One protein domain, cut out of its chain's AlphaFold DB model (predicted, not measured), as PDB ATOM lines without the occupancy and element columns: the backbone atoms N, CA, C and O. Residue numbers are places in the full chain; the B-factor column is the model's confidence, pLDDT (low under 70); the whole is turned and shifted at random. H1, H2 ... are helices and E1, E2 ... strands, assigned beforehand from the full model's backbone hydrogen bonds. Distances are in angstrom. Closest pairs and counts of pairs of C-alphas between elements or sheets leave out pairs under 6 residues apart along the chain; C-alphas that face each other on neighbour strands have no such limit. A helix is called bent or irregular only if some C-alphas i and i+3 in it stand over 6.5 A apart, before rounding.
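AT A GLANCE: This is residues 2 to 135 of the 168 residues of an uncharacterized protein of Methylococcaceae bacterium NSO1 (UniProt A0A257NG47). One long, twisted wall of five antiparallel strands has the helices H2 and H4 side by side over one face and no named helix over the other. H1 stands at one end of this helix pair and H3 at the other, while the hairpin of E1 and E2 bends at residues 67 and 80 and runs on past the end of E3. The printed part has 134 residues, with named elements in the order H1 H2 H3 H4 E1 E2 E3 E4 E5; the class is mixed, helices and strands. The whole is compact, with a radius of gyration of the C-alphas of 15.6 A, and elongated, spanning 55 by 34 by 24 A.

HOW THE PARTS SIT: H1, residues 2 to 11, touches H2, residues 25 to 34, at a steep tilt of 58 degrees; their closest C-alphas, Ile 9 and Ala 26, are 5.1 A apart. H3, residues 37 to 42, and H4, residues 44 to 52, only just touch, with 3 pairs of C-alphas within 8 A, and only at the corner; the closest are Leu 39 and Phe 47, 5.1 A. H4 touches H2 at a shallow tilt of 16 degrees, opposite ways, the closest C-alphas being Thr 33 and Leu 51, 6.4 A. Every O i to N i+4 pair is within hydrogen-bond range in H2, H3 and H4, but 3 of 6 in H1, which is irregular: C-alphas 6 and 9 are 9.5 A apart. E1, residues 61 to 72, E2, 75 to 88, E3, 91 to 99, E4, 107 to 117, and E5, 121 to 131, form a meander, each strand the antiparallel neighbour of the one before. Within hydrogen-bond range are N 64 and O 83 of E1 and E2, 2.8 A; N 84 and O 95 of E2 and E3, 2.8 A; N 94 and O 112 of E3 and E4, 2.8 A; and N 111 and O 127 of E4 and E5, 2.9 A. H2 and H4 are on the same face of this sheet, two layers in all. H2, at a height of 8.3 A, runs along the strands, 24 degrees to E4 on the local plane; H4, at 10.5 A, lies over E2, slantwise at 38 degrees on the local plane.

IN THESE COORDINATES: H1 begins at C-alpha 2, (66.626, 187.114, 150.324). H2 is 14.2 A long and H4 11.9 A. E1 measures 29.6 A, E2 37.4 A, E3 26.7 A, E4 32.6 A and E5 34.0 A, ending at C-alpha 131, (59.485, 166.600, 141.467).

THE WHOLE: The C-alphas of Lys 19 and Asn 119, the two farthest apart, are 55.4 A apart. The link H1 to H2 is long, with 13 residues; in it residues 15 to 16 pair antiparallel with 22 to 23. The printed part has no cut, and no printed residue is under 70 in pLDDT.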
ATOM      1  N   LYS A   2      66.445 186.677 148.916       91.69
ATOM      2  CA  LYS A   2      66.626 187.114 150.324       91.69
ATOM      3  C   LYS A   2      65.960 186.199 151.373       91.69
ATOM      4  O   LYS A   2      66.606 185.821 152.342       91.69
ATOM      5  N   ALA A   3      64.708 185.789 151.150       94.31
ATOM      6  CA  ALA A   3      64.004 184.868 152.051       94.31
ATOM      7  C   ALA A   3      64.692 183.494 152.163       94.31
ATOM      8  O   ALA A   3      64.831 182.976 153.266       94.31
ATOM      9  N   TYR A   4      65.179 182.939 151.048       94.88
ATOM     10  CA  TYR A   4      65.925 181.675 151.030       94.88
ATOM     11  C   TYR A   4      67.228 181.766 151.827       94.88
ATOM     12  O   TYR A   4      67.528 180.876 152.609       94.88
ATOM     13  N   LEU A   5      67.976 182.860 151.683       94.62
ATOM     14  CA  LEU A   5      69.226 183.052 152.429       94.62
ATOM     15  C   LEU A   5      68.996 183.119 153.946       94.62
ATOM     16  O   LEU A   5      69.852 182.700 154.712       94.62
ATOM     17  N   LYS A   6      67.834 183.622 154.386       96.00
ATOM     18  CA  LYS A   6      67.485 183.753 155.809       96.00
ATOM     19  C   LYS A   6      66.835 182.497 156.399       96.00
ATOM     20  O   LYS A   6      67.036 182.198 157.570       96.00
ATOM     21  N   LEU A   7      66.009 181.802 155.615       95.88
ATOM     22  CA  LEU A   7      65.108 180.743 156.099       95.88
ATOM     23  C   LEU A   7      65.347 179.378 155.436       95.88
ATOM     24  O   LEU A   7      64.641 178.417 155.739       95.88
ATOM     25  N   GLY A   8      66.283 179.291 154.494       94.81
ATOM     26  CA  GLY A   8      66.564 178.082 153.732       94.81
ATOM     27  C   GLY A   8      65.392 177.592 152.910       94.81
ATOM     28  O   GLY A   8      64.705 178.375 152.255       94.81
ATOM     29  N   ILE A   9      65.145 176.279 152.971       94.75
ATOM     30  CA  ILE A   9      64.038 175.611 152.270       94.75
ATOM     31  C   ILE A   9      62.703 176.305 152.563       94.75
ATOM     32  O   ILE A   9      61.926 176.550 151.644       94.75
ATOM     33  N   ARG A  10      62.469 176.714 153.818       93.94
ATOM     34  CA  ARG A  10      61.246 177.428 154.221       93.94
ATOM     35  C   ARG A  10      61.097 178.802 153.565       93.94
ATOM     36  O   ARG A  10      59.996 179.336 153.515       93.94
ATOM     37  N   GLY A  11      62.193 179.383 153.086       94.44
ATOM     38  CA  GLY A  11      62.212 180.641 152.343       94.44
ATOM     39  C   GLY A  11      61.976 180.489 150.838       94.44
ATOM     40  O   GLY A  11      61.982 181.499 150.129       94.44
ATOM     41  N   VAL A  12      61.796 179.264 150.323       93.88
ATOM     42  CA  VAL A  12      61.400 179.034 148.927       93.88
ATOM     43  C   VAL A  12      59.904 179.316 148.794       93.88
ATOM     44  O   VAL A  12      59.069 178.516 149.208       93.88
ATOM     45  N   ALA A  13      59.564 180.462 148.205       91.38
ATOM     46  CA  ALA A  13      58.177 180.798 147.908       91.38
ATOM     47  C   ALA A  13      57.559 179.788 146.927       91.38
ATOM     48  O   ALA A  13      58.230 179.302 146.012       91.38
ATOM     49  N   SER A  14      56.261 179.520 147.087       89.19
ATOM     50  CA  SER A  14      55.487 178.836 146.049       89.19
ATOM     51  C   SER A  14      55.506 179.664 144.768       89.19
ATOM     52  O   SER A  14      55.468 180.894 144.819       89.19
ATOM     53  N   TYR A  15      55.539 178.998 143.620       86.69
ATOM     54  CA  TYR A  15      55.540 179.673 142.329       86.69
ATOM     55  C   TYR A  15      54.649 178.949 141.326       86.69
ATOM     56  O   TYR A  15      54.422 177.738 141.439       86.69
ATOM     57  N   ASP A  16      54.099 179.724 140.390       83.56
ATOM     58  CA  ASP A  16      53.207 179.211 139.355       83.56
ATOM     59  C   ASP A  16      53.991 178.335 138.371       83.56
ATOM     60  O   ASP A  16      55.084 178.679 137.914       83.56
ATOM     61  N   ARG A  17      53.417 177.175 138.073       83.38
ATOM     62  CA  ARG A  17      53.894 176.189 137.101       83.38
ATOM     63  C   ARG A  17      53.117 176.263 135.784       83.38
ATOM     64  O   ARG A  17      53.272 175.401 134.921       83.38
ATOM     65  N   GLY A  18      52.306 177.305 135.629       75.31
ATOM     66  CA  GLY A  18      51.430 177.567 134.502       75.31
ATOM     67  C   GLY A  18      49.990 177.156 134.802       75.31
ATOM     68  O   GLY A  18      49.724 176.132 135.440       75.31
ATOM     69  N   LYS A  19      49.045 177.934 134.260       73.12
ATOM     70  CA  LYS A  19      47.594 177.763 134.460       73.12
ATOM     71  C   LYS A  19      47.169 177.873 135.937       73.12
ATOM     72  O   LYS A  19      46.258 177.167 136.356       73.12
ATOM     73  N   GLY A  20      47.853 178.698 136.737       71.25
ATOM     74  CA  GLY A  20      47.519 178.920 138.149       71.25
ATOM     75  C   GLY A  20      47.873 177.760 139.085       71.25
ATOM     76  O   GLY A  20      47.528 177.797 140.268       71.25
ATOM     77  N   ARG A  21      48.572 176.728 138.593       72.06
ATOM     78  CA  ARG A  21      48.998 175.585 139.407       72.06
ATOM     79  C   ARG A  21      50.220 175.974 140.230       72.06
ATOM     80  O   ARG A  21      51.320 176.129 139.703       72.06
ATOM     81  N   LYS A  22      50.037 176.106 141.542       76.62
ATOM     82  CA  LYS A  22      51.126 176.385 142.486       76.62
ATOM     83  C   LYS A  22      51.763 175.080 142.960       76.62
ATOM     84  O   LYS A  22      51.061 174.128 143.281       76.62
ATOM     85  N   THR A  23      53.091 175.055 143.039       78.19
ATOM     86  CA  THR A  23      53.845 173.947 143.648       78.19
ATOM     87  C   THR A  23      54.558 174.413 144.912       78.19
ATOM     88  O   THR A  23      55.107 175.518 144.945       78.19
ATOM     89  N   SER A  24      54.618 173.547 145.925       87.19
ATOM     90  CA  SER A  24      55.477 173.755 147.093       87.19
ATOM     91  C   SER A  24      56.847 173.123 146.849       87.19
ATOM     92  O   SER A  24      57.137 172.014 147.294       87.19
ATOM     93  N   ALA A  25      57.718 173.841 146.132       91.25
ATOM     94  CA  ALA A  25      59.101 173.399 145.938       91.25
ATOM     95  C   ALA A  25      59.854 173.244 147.274       91.25
ATOM     96  O   ALA A  25      60.755 172.418 147.377       91.25
ATOM     97  N   ALA A  26      59.464 173.999 148.307       93.38
ATOM     98  CA  ALA A  26      59.981 173.834 149.662       93.38
ATOM     99  C   ALA A  26      59.724 172.412 150.197       93.38
ATOM    100  O   ALA A  26      60.666 171.710 150.562       93.38
ATOM    101  N   SER A  27      58.463 171.965 150.175       92.69
ATOM    102  CA  SER A  27      58.071 170.635 150.660       92.69
ATOM    103  C   SER A  27      58.737 169.516 149.859       92.69
ATOM    104  O   SER A  27      59.226 168.545 150.436       92.69
ATOM    105  N   ASP A  28      58.826 169.685 148.537       93.00
ATOM    106  CA  ASP A  28      59.522 168.751 147.652       93.00
ATOM    107  C   ASP A  28      61.002 168.597 148.042       93.00
ATOM    108  O   ASP A  28      61.486 167.483 148.239       93.00
ATOM    109  N   LEU A  29      61.732 169.707 148.190       95.00
ATOM    110  CA  LEU A  29      63.161 169.703 148.527       95.00
ATOM    111  C   LEU A  29      63.433 169.127 149.923       95.00
ATOM    112  O   LEU A  29      64.425 168.414 150.127       95.00
ATOM    113  N   GLU A  30      62.551 169.405 150.882       94.88
ATOM    114  CA  GLU A  30      62.622 168.828 152.221       94.88
ATOM    115  C   GLU A  30      62.455 167.303 152.171       94.88
ATOM    116  O   GLU A  30      63.314 166.568 152.669       94.88
ATOM    117  N   ALA A  31      61.413 166.817 151.488       94.38
ATOM    118  CA  ALA A  31      61.163 165.390 151.308       94.38
ATOM    119  C   ALA A  31      62.318 164.692 150.566       94.38
ATOM    120  O   ALA A  31      62.769 163.620 150.973       94.38
ATOM    121  N   MET A  32      62.864 165.318 149.517       94.44
ATOM    122  CA  MET A  32      64.021 164.799 148.777       94.44
ATOM    123  C   MET A  32      65.270 164.658 149.648       94.44
ATOM    124  O   MET A  32      66.041 163.710 149.459       94.44
ATOM    125  N   THR A  33      65.481 165.596 150.578       93.50
ATOM    126  CA  THR A  33      66.593 165.554 151.535       93.50
ATOM    127  C   THR A  33      66.379 164.433 152.535       93.50
ATOM    128  O   THR A  33      67.226 163.547 152.616       93.50
ATOM    129  N   LYS A  34      65.216 164.397 153.197       94.19
ATOM    130  CA  LYS A  34      64.855 163.366 154.183       94.19
ATOM    131  C   LYS A  34      64.892 161.944 153.610       94.19
ATOM    132  O   LYS A  34      65.302 161.016 154.296       94.19
ATOM    133  N   ALA A  35      64.555 161.765 152.332       93.00
ATOM    134  CA  ALA A  35      64.627 160.469 151.656       93.00
ATOM    135  C   ALA A  35      66.064 159.992 151.340       93.00
ATOM    136  O   ALA A  35      66.261 158.873 150.853       93.00
ATOM    137  N   SER A  36      67.090 160.827 151.540       89.38
ATOM    138  CA  SER A  36      68.472 160.497 151.197       89.38
ATOM    139  C   SER A  36      69.167 159.687 152.293       89.38
ATOM    140  O   SER A  36      69.904 160.238 153.108       89.38
ATOM    141  N   LYS A  37      69.003 158.358 152.256       87.19
ATOM    142  CA  LYS A  37      69.747 157.437 153.138       87.19
ATOM    143  C   LYS A  37      71.262 157.646 153.047       87.19
ATOM    144  O   LYS A  37      71.919 157.694 154.072       87.19
ATOM    145  N   LEU A  38      71.782 157.863 151.834       83.19
ATOM    146  CA  LEU A  38      73.209 158.099 151.586       83.19
ATOM    147  C   LEU A  38      73.769 159.260 152.416       83.19
ATOM    148  O   LEU A  38      74.838 159.129 152.999       83.19
ATOM    149  N   LEU A  39      73.050 160.384 152.480       84.00
ATOM    150  CA  LEU A  39      73.474 161.511 153.308       84.00
ATOM    151  C   LEU A  39      73.234 161.225 154.788       84.00
ATOM    152  O   LEU A  39      74.114 161.482 155.598       84.00
ATOM    153  N   ALA A  40      72.065 160.680 155.133       86.75
ATOM    154  CA  ALA A  40      71.703 160.424 156.522       86.75
ATOM    155  C   ALA A  40      72.705 159.496 157.231       86.75
ATOM    156  O   ALA A  40      73.032 159.739 158.387       86.75
ATOM    157  N   THR A  41      73.219 158.470 156.543       86.06
ATOM    158  CA  THR A  41      74.171 157.507 157.122       86.06
ATOM    159  C   THR A  41      75.622 157.808 156.765       86.06
ATOM    160  O   THR A  41      76.491 157.699 157.619       86.06
ATOM    161  N   GLY A  42      75.907 158.168 155.510       79.69
ATOM    162  CA  GLY A  42      77.276 158.321 155.009       79.69
ATOM    163  C   GLY A  42      77.887 159.701 155.240       79.69
ATOM    164  O   GLY A  42      79.107 159.823 155.246       79.69
ATOM    165  N   ALA A  43      77.065 160.741 155.422       82.62
ATOM    166  CA  ALA A  43      77.527 162.113 155.633       82.62
ATOM    167  C   ALA A  43      76.538 162.921 156.506       82.62
ATOM    168  O   ALA A  43      75.972 163.918 156.046       82.62
ATOM    169  N   PRO A  44      76.296 162.525 157.772       86.44
ATOM    170  CA  PRO A  44      75.251 163.116 158.618       86.44
ATOM    171  C   PRO A  44      75.469 164.605 158.941       86.44
ATOM    172  O   PRO A  44      74.511 165.334 159.207       86.44
ATOM    173  N   GLY A  45      76.716 165.090 158.916       86.88
ATOM    174  CA  GLY A  45      77.012 166.526 158.981       86.88
ATOM    175  C   GLY A  45      76.446 167.265 157.769       86.88
ATOM    176  O   GLY A  45      75.647 168.186 157.918       86.88
ATOM    177  N   LEU A  46      76.762 166.773 156.572       86.50
ATOM    178  CA  LEU A  46      76.304 167.334 155.306       86.50
ATOM    179  C   LEU A  46      74.786 167.202 155.114       86.50
ATOM    180  O   LEU A  46      74.150 168.104 154.574       86.50
ATOM    181  N   PHE A  47      74.184 166.116 155.613       90.12
ATOM    182  CA  PHE A  47      72.731 165.962 155.694       90.12
ATOM    183  C   PHE A  47      72.083 167.116 156.470       90.12
ATOM    184  O   PHE A  47      71.174 167.760 155.946       90.12
ATOM    185  N   ARG A  48      72.579 167.402 157.684       90.50
ATOM    186  CA  ARG A  48      72.086 168.496 158.540       90.50
ATOM    187  C   ARG A  48      72.342 169.857 157.910       90.50
ATOM    188  O   ARG A  48      71.410 170.632 157.760       90.50
ATOM    189  N   THR A  49      73.562 170.101 157.439       89.56
ATOM    190  CA  THR A  49      73.929 171.315 156.696       89.56
ATOM    191  C   THR A  49      72.961 171.587 155.553       89.56
ATOM    192  O   THR A  49      72.484 172.710 155.382       89.56
ATOM    193  N   PHE A  50      72.628 170.559 154.776       89.62
ATOM    194  CA  PHE A  50      71.741 170.733 153.645       89.62
ATOM    195  C   PHE A  50      70.295 170.940 154.086       89.62
ATOM    196  O   PHE A  50      69.625 171.827 153.559       89.62
ATOM    197  N   LEU A  51      69.788 170.150 155.032       92.44
ATOM    198  CA  LEU A  51      68.409 170.255 155.513       92.44
ATOM    199  C   LEU A  51      68.140 171.591 156.228       92.44
ATOM    200  O   LEU A  51      67.131 172.232 155.940       92.44
ATOM    201  N   ASP A  52      69.074 172.027 157.071       93.38
ATOM    202  CA  ASP A  52      68.876 173.105 158.044       93.38
ATOM    203  C   ASP A  52      69.450 174.455 157.607       93.38
ATOM    204  O   ASP A  52      69.297 175.437 158.340       93.38
ATOM    205  N   TYR A  53      70.097 174.529 156.431       94.25
ATOM    206  CA  TYR A  53      70.614 175.782 155.869       94.25
ATOM    207  C   TYR A  53      69.613 176.931 156.079       94.25
ATOM    208  O   TYR A  53      68.433 176.744 155.782       94.25
ATOM    209  N   PRO A  54      70.043 178.110 156.568       94.06
ATOM    210  CA  PRO A  54      71.431 178.521 156.824       94.06
ATOM    211  C   PRO A  54      72.008 178.110 158.191       94.06
ATOM    212  O   PRO A  54      73.112 178.525 158.527       94.06
ATOM    213  N   LYS A  55      71.295 177.326 159.005       93.19
ATOM    214  CA  LYS A  55      71.757 176.881 160.333       93.19
ATOM    215  C   LYS A  55      72.512 175.553 160.241       93.19
ATOM    216  O   LYS A  55      72.343 174.821 159.274       93.19
ATOM    217  N   ASN A  56      73.312 175.212 161.251       89.06
ATOM    218  CA  ASN A  56      73.996 173.908 161.357       89.06
ATOM    219  C   ASN A  56      74.923 173.592 160.163       89.06
ATOM    220  O   ASN A  56      74.945 172.477 159.634       89.06
ATOM    221  N   GLN A  57      75.663 174.605 159.710       89.50
ATOM    222  CA  GLN A  57      76.590 174.494 158.588       89.50
ATOM    223  C   GLN A  57      77.930 173.902 159.044       89.50
ATOM    224  O   GLN A  57      78.465 174.293 160.080       89.50
ATOM    225  N   SER A  58      78.457 172.950 158.275       80.44
ATOM    226  CA  SER A  58      79.824 172.439 158.432       80.44
ATOM    227  C   SER A  58      80.850 173.538 158.109       80.44
ATOM    228  O   SER A  58      80.587 174.404 157.280       80.44
ATOM    229  N   LEU A  59      82.025 173.509 158.747       80.56
ATOM    230  CA  LEU A  59      83.079 174.522 158.562       80.56
ATOM    231  C   LEU A  59      83.792 174.428 157.203       80.56
ATOM    232  O   LEU A  59      84.476 175.365 156.803       80.56
ATOM    233  N   HIS A  60      83.648 173.309 156.493       84.50
ATOM    234  CA  HIS A  60      84.396 173.013 155.263       84.50
ATOM    235  C   HIS A  60      83.533 173.102 154.004       84.50
ATOM    236  O   HIS A  60      83.773 172.378 153.032       84.50
ATOM    237  N   ILE A  61      82.505 173.955 154.038       90.50
ATOM    238  CA  ILE A  61      81.575 174.112 152.925       90.50
ATOM    239  C   ILE A  61      81.654 175.495 152.292       90.50
ATOM    240  O   ILE A  61      81.769 176.515 152.966       90.50
ATOM    241  N   GLU A  62      81.497 175.515 150.978       93.25
ATOM    242  CA  GLU A  62      81.322 176.724 150.189       93.25
ATOM    243  C   GLU A  62      79.907 176.738 149.606       93.25
ATOM    244  O   GLU A  62      79.456 175.759 149.000       93.25
ATOM    245  N   HIS A  63      79.215 177.865 149.760       94.31
ATOM    246  CA  HIS A  63      77.911 178.094 149.148       94.31
ATOM    247  C   HIS A  63      78.055 178.877 147.847       94.31
ATOM    248  O   HIS A  63      78.750 179.888 147.786       94.31
ATOM    249  N   GLY A  64      77.321 178.459 146.823       95.56
ATOM    250  CA  GLY A  64      77.184 179.186 145.569       95.56
ATOM    251  C   GLY A  64      75.726 179.291 145.145       95.56
ATOM    252  O   GLY A  64      74.963 178.331 145.254       95.56
ATOM    253  N   PHE A  65      75.345 180.458 144.635       96.38
ATOM    254  CA  PHE A  65      74.000 180.729 144.143       96.38
ATOM    255  C   PHE A  65      74.068 181.175 142.692       96.38
ATOM    256  O   PHE A  65      74.715 182.170 142.379       96.38
ATOM    257  N   PHE A  66      73.391 180.447 141.809       95.62
ATOM    258  CA  PHE A  66      73.544 180.630 140.371       95.62
ATOM    259  C   PHE A  66      72.192 180.686 139.676       95.62
ATOM    260  O   PHE A  66      71.327 179.846 139.917       95.62
ATOM    261  N   TRP A  67      72.047 181.618 138.738       95.12
ATOM    262  CA  TRP A  67      71.080 181.462 137.659       95.12
ATOM    263  C   TRP A  67      71.719 180.620 136.562       95.12
ATOM    264  O   TRP A  67      72.675 181.041 135.914       95.12
ATOM    265  N   VAL A  68      71.206 179.409 136.367       94.44
ATOM    266  CA  VAL A  68      71.729 178.460 135.385       94.44
ATOM    267  C   VAL A  68      70.774 178.392 134.203       94.44
ATOM    268  O   VAL A  68      69.595 178.076 134.360       94.44
ATOM    269  N   LYS A  69      71.290 178.649 132.999       94.31
ATOM    270  CA  LYS A  69      70.582 178.381 131.745       94.31
ATOM    271  C   LYS A  69      70.798 176.921 131.355       94.31
ATOM    272  O   LYS A  69      71.924 176.498 131.108       94.31
ATOM    273  N   ARG A  70      69.718 176.148 131.276       90.19
ATOM    274  CA  ARG A  70      69.713 174.747 130.829       90.19
ATOM    275  C   ARG A  70      68.944 174.619 129.522       90.19
ATOM    276  O   ARG A  70      68.056 175.416 129.258       90.19
ATOM    277  N   LYS A  71      69.265 173.618 128.703       90.56
ATOM    278  CA  LYS A  71      68.458 173.246 127.531       90.56
ATOM    279  C   LYS A  71      67.655 172.000 127.890       90.56
ATOM    280  O   LYS A  71      68.246 170.947 128.107       90.56
ATOM    281  N   ILE A  72      66.336 172.134 127.985       85.38
ATOM    282  CA  ILE A  72      65.406 171.067 128.376       85.38
ATOM    283  C   ILE A  72      64.293 171.033 127.335       85.38
ATOM    284  O   ILE A  72      63.775 172.081 126.961       85.38
ATOM    285  N   ASP A  73      63.962 169.852 126.814       83.44
ATOM    286  CA  ASP A  73      62.956 169.693 125.753       83.44
ATOM    287  C   ASP A  73      63.200 170.643 124.564       83.44
ATOM    288  O   ASP A  73      62.300 171.304 124.057       83.44
ATOM    289  N   LYS A  74      64.474 170.754 124.155       88.81
ATOM    290  CA  LYS A  74      64.979 171.628 123.077       88.81
ATOM    291  C   LYS A  74      64.821 173.141 123.300       88.81
ATOM    292  O   LYS A  74      65.296 173.898 122.456       88.81
ATOM    293  N   ARG A  75      64.293 173.596 124.439       91.25
ATOM    294  CA  ARG A  75      64.136 175.021 124.785       91.25
ATOM    295  C   ARG A  75      64.934 175.419 126.039       91.25
ATOM    296  O   ARG A  75      65.302 174.552 126.834       91.25
ATOM    297  N   PRO A  76      65.286 176.706 126.209       92.12
ATOM    298  CA  PRO A  76      66.004 177.156 127.394       92.12
ATOM    299  C   PRO A  76      65.099 177.176 128.635       92.12
ATOM    300  O   PRO A  76      64.014 177.747 128.610       92.12
ATOM    301  N   ALA A  77      65.606 176.628 129.736       91.12
ATOM    302  CA  ALA A  77      65.052 176.749 131.076       91.12
ATOM    303  C   ALA A  77      66.049 177.508 131.956       91.12
ATOM    304  O   ALA A  77      67.197 177.082 132.102       91.12
ATOM    305  N   PHE A  78      65.618 178.616 132.553       91.81
ATOM    306  CA  PHE A  78      66.382 179.280 133.606       91.81
ATOM    307  C   PHE A  78      66.009 178.673 134.955       91.81
ATOM    308  O   PHE A  78      64.835 178.409 135.223       91.81
ATOM    309  N   VAL A  79      67.029 178.399 135.761       93.75
ATOM    310  CA  VAL A  79      66.910 177.677 137.028       93.75
ATOM    311  C   VAL A  79      67.718 178.407 138.083       93.75
ATOM    312  O   VAL A  79      68.879 178.734 137.837       93.75
ATOM    313  N   LEU A  80      67.128 178.626 139.256       95.19
ATOM    314  CA  LEU A  80      67.883 179.080 140.409       95.19
ATOM    315  C   LEU A  80      68.487 177.869 141.116       95.19
ATOM    316  O   LEU A  80      67.770 176.979 141.573       95.19
ATOM    317  N   GLU A  81      69.811 177.834 141.185       96.88
ATOM    318  CA  GLU A  81      70.570 176.754 141.796       96.88
ATOM    319  C   GLU A  81      71.255 177.254 143.071       96.88
ATOM    320  O   GLU A  81      72.018 178.219 143.034       96.88
ATOM    321  N   HIS A  82      71.010 176.577 144.193       96.81
ATOM    322  CA  HIS A  82      71.880 176.640 145.364       96.81
ATOM    323  C   HIS A  82      72.803 175.425 145.331       96.81
ATOM    324  O   HIS A  82      72.334 174.284 145.311       96.81
ATOM    325  N   ARG A  83      74.110 175.673 145.324       96.31
ATOM    326  CA  ARG A  83      75.160 174.664 145.330       96.31
ATOM    327  C   ARG A  83      75.947 174.745 146.630       96.31
ATOM    328  O   ARG A  83      76.358 175.830 147.021       96.31
ATOM    329  N   ILE A  84      76.182 173.595 147.244       94.56
ATOM    330  CA  ILE A  84      77.109 173.428 148.356       94.56
ATOM    331  C   ILE A  84      78.244 172.541 147.866       94.56
ATOM    332  O   ILE A  84      77.999 171.478 147.289       94.56
ATOM    333  N   LEU A  85      79.469 172.995 148.079       93.81
ATOM    334  CA  LEU A  85      80.682 172.226 147.861       93.81
ATOM    335  C   LEU A  85      81.300 171.926 149.218       93.81
ATOM    336  O   LEU A  85      81.547 172.855 149.971       93.81
ATOM    337  N   GLU A  86      81.566 170.663 149.519       91.56
ATOM    338  CA  GLU A  86      82.331 170.268 150.701       91.56
ATOM    339  C   GLU A  86      83.622 169.589 150.246       91.56
ATOM    340  O   GLU A  86      83.591 168.660 149.430       91.56
ATOM    341  N   ARG A  87      84.755 170.068 150.762       89.75
ATOM    342  CA  ARG A  87      86.083 169.508 150.490       89.75
ATOM    343  C   ARG A  87      86.597 168.827 151.750       89.75
ATOM    344  O   ARG A  87      86.714 169.466 152.790       89.75
ATOM    345  N   GLY A  88      86.923 167.547 151.641       87.19
ATOM    346  CA  GLY A  88      87.590 166.783 152.689       87.19
ATOM    347  C   GLY A  88      88.958 166.267 152.228       87.19
ATOM    348  O   GLY A  88      89.256 166.304 151.034       87.19
ATOM    349  N   PRO A  89      89.777 165.713 153.139       87.88
ATOM    350  CA  PRO A  89      91.124 165.227 152.811       87.88
ATOM    351  C   PRO A  89      91.166 164.164 151.701       87.88
ATOM    352  O   PRO A  89      92.111 164.109 150.921       87.88
ATOM    353  N   ALA A  90      90.128 163.325 151.613       90.00
ATOM    354  CA  ALA A  90      90.007 162.249 150.627       90.00
ATOM    355  C   ALA A  90      88.655 162.264 149.893       90.00
ATOM    356  O   ALA A  90      88.251 161.255 149.309       90.00
ATOM    357  N   SER A  91      87.917 163.377 149.963       90.12
ATOM    358  CA  SER A  91      86.587 163.464 149.361       90.12
ATOM    359  C   SER A  91      86.235 164.852 148.842       90.12
ATOM    360  O   SER A  91      86.719 165.874 149.327       90.12
ATOM    361  N   LEU A  92      85.357 164.873 147.846       91.62
ATOM    362  CA  LEU A  92      84.730 166.074 147.316       91.62
ATOM    363  C   LEU A  92      83.238 165.805 147.156       91.62
ATOM    364  O   LEU A  92      82.868 164.944 146.358       91.62
ATOM    365  N   ASN A  93      82.388 166.551 147.858       91.94
ATOM    366  CA  ASN A  93      80.935 166.438 147.745       91.94
ATOM    367  C   ASN A  93      80.342 167.697 147.108       91.94
ATOM    368  O   ASN A  93      80.702 168.817 147.457       91.94
ATOM    369  N   ILE A  94      79.394 167.511 146.189       93.88
ATOM    370  CA  ILE A  94      78.631 168.586 145.553       93.88
ATOM    371  C   ILE A  94      77.147 168.312 145.751       93.88
ATOM    372  O   ILE A  94      76.602 167.333 145.232       93.88
ATOM    373  N   LEU A  95      76.480 169.212 146.462       94.38
ATOM    374  CA  LEU A  95      75.044 169.178 146.682       94.38
ATOM    375  C   LEU A  95      74.415 170.335 145.929       94.38
ATOM    376  O   LEU A  95      74.921 171.452 145.942       94.38
ATOM    377  N   ARG A  96      73.310 170.069 145.241       96.00
ATOM    378  CA  ARG A  96      72.584 171.071 144.461       96.00
ATOM    379  C   ARG A  96      71.106 171.003 144.771       96.00
ATOM    380  O   ARG A  96      70.546 169.907 144.809       96.00
ATOM    381  N   ARG A  97      70.484 172.166 144.926       95.69
ATOM    382  CA  ARG A  97      69.034 172.356 144.861       95.69
ATOM    383  C   ARG A  97      68.706 173.274 143.715       95.69
ATOM    384  O   ARG A  97      69.331 174.316 143.566       95.69
ATOM    385  N   GLU A  98      67.690 172.898 142.969       95.56
ATOM    386  CA  GLU A  98      67.181 173.628 141.825       95.56
ATOM    387  C   GLU A  98      65.713 173.963 142.081       95.56
ATOM    388  O   GLU A  98      64.902 173.073 142.349       95.56
ATOM    389  N   PHE A  99      65.384 175.249 142.028       94.38
ATOM    390  CA  PHE A  99      64.039 175.784 142.229       94.38
ATOM    391  C   PHE A  99      63.845 177.048 141.376       94.38
ATOM    392  O   PHE A  99      64.780 177.519 140.733       94.38
ATOM    393  N   PHE A 100      62.611 177.557 141.298       91.56
ATOM    394  CA  PHE A 100      62.206 178.562 140.300       91.56
ATOM    395  C   PHE A 100      62.589 178.153 138.870       91.56
ATOM    396  O   PHE A 100      63.169 178.918 138.105       91.56
ATOM    397  N   VAL A 101      62.289 176.901 138.531       89.12
ATOM    398  CA  VAL A 101      62.573 176.323 137.217       89.12
ATOM    399  C   VAL A 101      61.509 176.817 136.239       89.12
ATOM    400  O   VAL A 101      60.326 176.605 136.486       89.12
ATOM    401  N   GLY A 102      61.891 177.415 135.111       84.12
ATOM    402  CA  GLY A 102      60.911 177.971 134.165       84.12
ATOM    403  C   GLY A 102      59.885 176.966 133.602       84.12
ATOM    404  O   GLY A 102      58.773 177.362 133.267       84.12
ATOM    405  N   HIS A 103      60.235 175.675 133.485       86.38
ATOM    406  CA  HIS A 103      59.342 174.609 132.999       86.38
ATOM    407  C   HIS A 103      59.865 173.179 133.294       86.38
ATOM    408  O   HIS A 103      60.895 173.005 133.935       86.38
ATOM    409  N   SER A 104      59.162 172.141 132.817       85.88
ATOM    410  CA  SER A 104      59.499 170.694 132.863       85.88
ATOM    411  C   SER A 104      59.496 170.002 134.242       85.88
ATOM    412  O   SER A 104      58.944 168.910 134.362       85.88
ATOM    413  N   TYR A 105      60.055 170.598 135.300       90.00
ATOM    414  CA  TYR A 105      60.052 170.020 136.661       90.00
ATOM    415  C   TYR A 105      59.956 171.098 137.744       90.00
ATOM    416  O   TYR A 105      60.364 172.233 137.515       90.00
ATOM    417  N   ASN A 106      59.388 170.754 138.899       91.62
ATOM    418  CA  ASN A 106      59.028 171.677 139.978       91.62
ATOM    419  C   ASN A 106      60.200 171.976 140.912       91.62
ATOM    420  O   ASN A 106      60.375 173.105 141.354       91.62
ATOM    421  N   ALA A 107      61.004 170.977 141.236       94.19
ATOM    422  CA  ALA A 107      62.240 171.142 141.981       94.19
ATOM    423  C   ALA A 107      63.150 169.956 141.683       94.19
ATOM    424  O   ALA A 107      62.678 168.877 141.310       94.19
ATOM    425  N   ALA A 108      64.452 170.141 141.846       94.75
ATOM    426  CA  ALA A 108      65.382 169.027 141.813       94.75
ATOM    427  C   ALA A 108      66.441 169.157 142.897       94.75
ATOM    428  O   ALA A 108      66.810 170.249 143.326       94.75
ATOM    429  N   GLN A 109      66.942 168.005 143.316       95.50
ATOM    430  CA  GLN A 109      68.040 167.885 144.244       95.50
ATOM    431  C   GLN A 109      69.014 166.834 143.739       95.50
ATOM    432  O   GLN A 109      68.626 165.690 143.501       95.50
ATOM    433  N   ALA A 110      70.283 167.208 143.618       94.38
ATOM    434  CA  ALA A 110      71.353 166.296 143.242       94.38
ATOM    435  C   ALA A 110      72.435 166.270 144.319       94.38
ATOM    436  O   ALA A 110      72.788 167.308 144.875       94.38
ATOM    437  N   ILE A 111      72.961 165.083 144.591       92.50
ATOM    438  CA  ILE A 111      74.078 164.851 145.504       92.50
ATOM    439  C   ILE A 111      75.079 164.018 144.720       92.50
ATOM    440  O   ILE A 111      74.767 162.905 144.294       92.50
ATOM    441  N   SER A 112      76.260 164.569 144.508       92.75
ATOM    442  CA  SER A 112      77.359 163.896 143.834       92.75
ATOM    443  C   SER A 112      78.581 163.923 144.726       92.75
ATOM    444  O   SER A 112      78.764 164.871 145.485       92.75
ATOM    445  N   GLY A 113      79.430 162.916 144.599       91.62
ATOM    446  CA  GLY A 113      80.656 162.869 145.371       91.62
ATOM    447  C   GLY A 113      81.749 162.086 144.673       91.62
ATOM    448  O   GLY A 113      81.470 161.239 143.822       91.62
ATOM    449  N   ALA A 114      82.984 162.399 145.036       92.44
ATOM    450  CA  ALA A 114      84.182 161.669 144.665       92.44
ATOM    451  C   ALA A 114      84.948 161.314 145.941       92.44
ATOM    452  O   ALA A 114      85.177 162.191 146.770       92.44
ATOM    453  N   PHE A 115      85.319 160.048 146.098       91.75
ATOM    454  CA  PHE A 115      85.996 159.521 147.282       91.75
ATOM    455  C   PHE A 115      87.208 158.717 146.847       91.75
ATOM    456  O   PHE A 115      87.076 157.784 146.052       91.75
ATOM    457  N   THR A 116      88.377 159.057 147.374       92.25
ATOM    458  CA  THR A 116      89.580 158.253 147.163       92.25
ATOM    459  C   THR A 116      89.459 156.969 147.972       92.25
ATOM    460  O   THR A 116      89.286 156.998 149.189       92.25
ATOM    461  N   ILE A 117      89.561 155.832 147.296       89.75
ATOM    462  CA  ILE A 117      89.696 154.520 147.913       89.75
ATOM    463  C   ILE A 117      91.179 154.166 147.846       89.75
ATOM    464  O   ILE A 117      91.719 153.973 146.753       89.75
ATOM    465  N   SER A 118      91.835 154.104 149.007       86.25
ATOM    466  CA  SER A 118      93.279 153.872 149.131       86.25
ATOM    467  C   SER A 118      93.753 152.750 148.208       86.25
ATOM    468  O   SER A 118      93.267 151.621 148.291       86.25
ATOM    469  N   ASN A 119      94.675 153.089 147.305       84.50
ATOM    470  CA  ASN A 119      95.298 152.190 146.325       84.50
ATOM    471  C   ASN A 119      94.327 151.471 145.360       84.50
ATOM    472  O   ASN A 119      94.735 150.544 144.668       84.50
ATOM    473  N   LYS A 120      93.051 151.882 145.286       86.12
ATOM    474  CA  LYS A 120      92.029 151.314 144.379       86.12
ATOM    475  C   LYS A 120      91.452 152.333 143.392       86.12
ATOM    476  O   LYS A 120      90.729 151.951 142.475       86.12
ATOM    477  N   GLY A 121      91.762 153.617 143.571       88.75
ATOM    478  CA  GLY A 121      91.306 154.713 142.714       88.75
ATOM    479  C   GLY A 121      90.195 155.539 143.359       88.75
ATOM    480  O   GLY A 121      90.086 155.603 144.578       88.75
ATOM    481  N   THR A 122      89.366 156.187 142.541       90.88
ATOM    482  CA  THR A 122      88.330 157.115 143.018       90.88
ATOM    483  C   THR A 122      86.936 156.569 142.735       90.88
ATOM    484  O   THR A 122      86.576 156.320 141.583       90.88
ATOM    485  N   LEU A 123      86.118 156.435 143.777       91.19
ATOM    486  CA  LEU A 123      84.688 156.190 143.641       91.19
ATOM    487  C   LEU A 123      83.979 157.506 143.351       91.19
ATOM    488  O   LEU A 123      84.037 158.430 144.157       91.19
ATOM    489  N   ILE A 124      83.267 157.568 142.229       91.75
ATOM    490  CA  ILE A 124      82.419 158.708 141.882       91.75
ATOM    491  C   ILE A 124      80.969 158.246 141.873       91.75
ATOM    492  O   ILE A 124      80.634 157.249 141.234       91.75
ATOM    493  N   PHE A 125      80.101 158.985 142.559       90.06
ATOM    494  CA  PHE A 125      78.668 158.718 142.568       90.06
ATOM    495  C   PHE A 125      77.857 159.974 142.266       90.06
ATOM    496  O   PHE A 125      78.306 161.109 142.433       90.06
ATOM    497  N   SER A 126      76.611 159.754 141.852       91.00
ATOM    498  CA  SER A 126      75.600 160.798 141.768       91.00
ATOM    499  C   SER A 126      74.223 160.202 142.026       91.00
ATOM    500  O   SER A 126      73.873 159.161 141.474       91.00
ATOM    501  N   THR A 127      73.436 160.872 142.860       90.06
ATOM    502  CA  THR A 127      72.007 160.623 143.040       90.06
ATOM    503  C   THR A 127      71.254 161.907 142.748       90.06
ATOM    504  O   THR A 127      71.682 162.994 143.133       90.06
ATOM    505  N   MET A 128      70.099 161.786 142.101       91.62
ATOM    506  CA  MET A 128      69.230 162.919 141.826       91.62
ATOM    507  C   MET A 128      67.776 162.549 142.089       91.62
ATOM    508  O   MET A 128      67.332 161.448 141.767       91.62
ATOM    509  N   ARG A 129      67.038 163.486 142.675       92.69
ATOM    510  CA  ARG A 129      65.583 163.450 142.796       92.69
ATOM    511  C   ARG A 129      65.018 164.698 142.144       92.69
ATOM    512  O   ARG A 129      65.603 165.771 142.263       92.69
ATOM    513  N   SER A 130      63.890 164.556 141.469       92.12
ATOM    514  CA  SER A 130      63.135 165.673 140.915       92.12
ATOM    515  C   SER A 130      61.652 165.470 141.179       92.12
ATOM    516  O   SER A 130      61.168 164.338 141.217       92.12
ATOM    517  N   SER A 131      60.941 166.569 141.393       90.31
ATOM    518  CA  SER A 131      59.485 166.600 141.467       90.31
ATOM    519  C   SER A 131      58.942 167.195 140.177       90.31
ATOM    520  O   SER A 131      59.546 168.086 139.580       90.31
ATOM    521  N   SER A 132      57.810 166.687 139.709       87.19
ATOM    522  CA  SER A 132      57.118 167.222 138.542       87.19
ATOM    523  C   SER A 132      55.631 166.942 138.685       87.19
ATOM    524  O   SER A 132      55.230 165.863 139.117       87.19
ATOM    525  N   ASP A 133      54.812 167.911 138.306       81.94
ATOM    526  CA  ASP A 133      53.367 167.744 138.188       81.94
ATOM    527  C   ASP A 133      52.995 166.786 137.039       81.94
ATOM    528  O   ASP A 133      51.938 166.164 137.066       81.94
ATOM    529  N   GLN A 134      53.888 166.579 136.067       76.44
ATOM    530  CA  GLN A 134      53.655 165.707 134.905       76.44
ATOM    531  C   GLN A 134      53.614 164.205 135.241       76.44
ATOM    532  O   GLN A 134      53.128 163.392 134.449       76.44
ATOM    533  N   VAL A 135      54.128 163.811 136.408       72.06
ATOM    534  CA  VAL A 135      54.119 162.410 136.865       72.06
ATOM    535  C   VAL A 135      52.979 162.107 137.845       72.06
ATOM    536  O   VAL A 135      52.894 160.985 138.336       72.06
TER     537      VAL A 135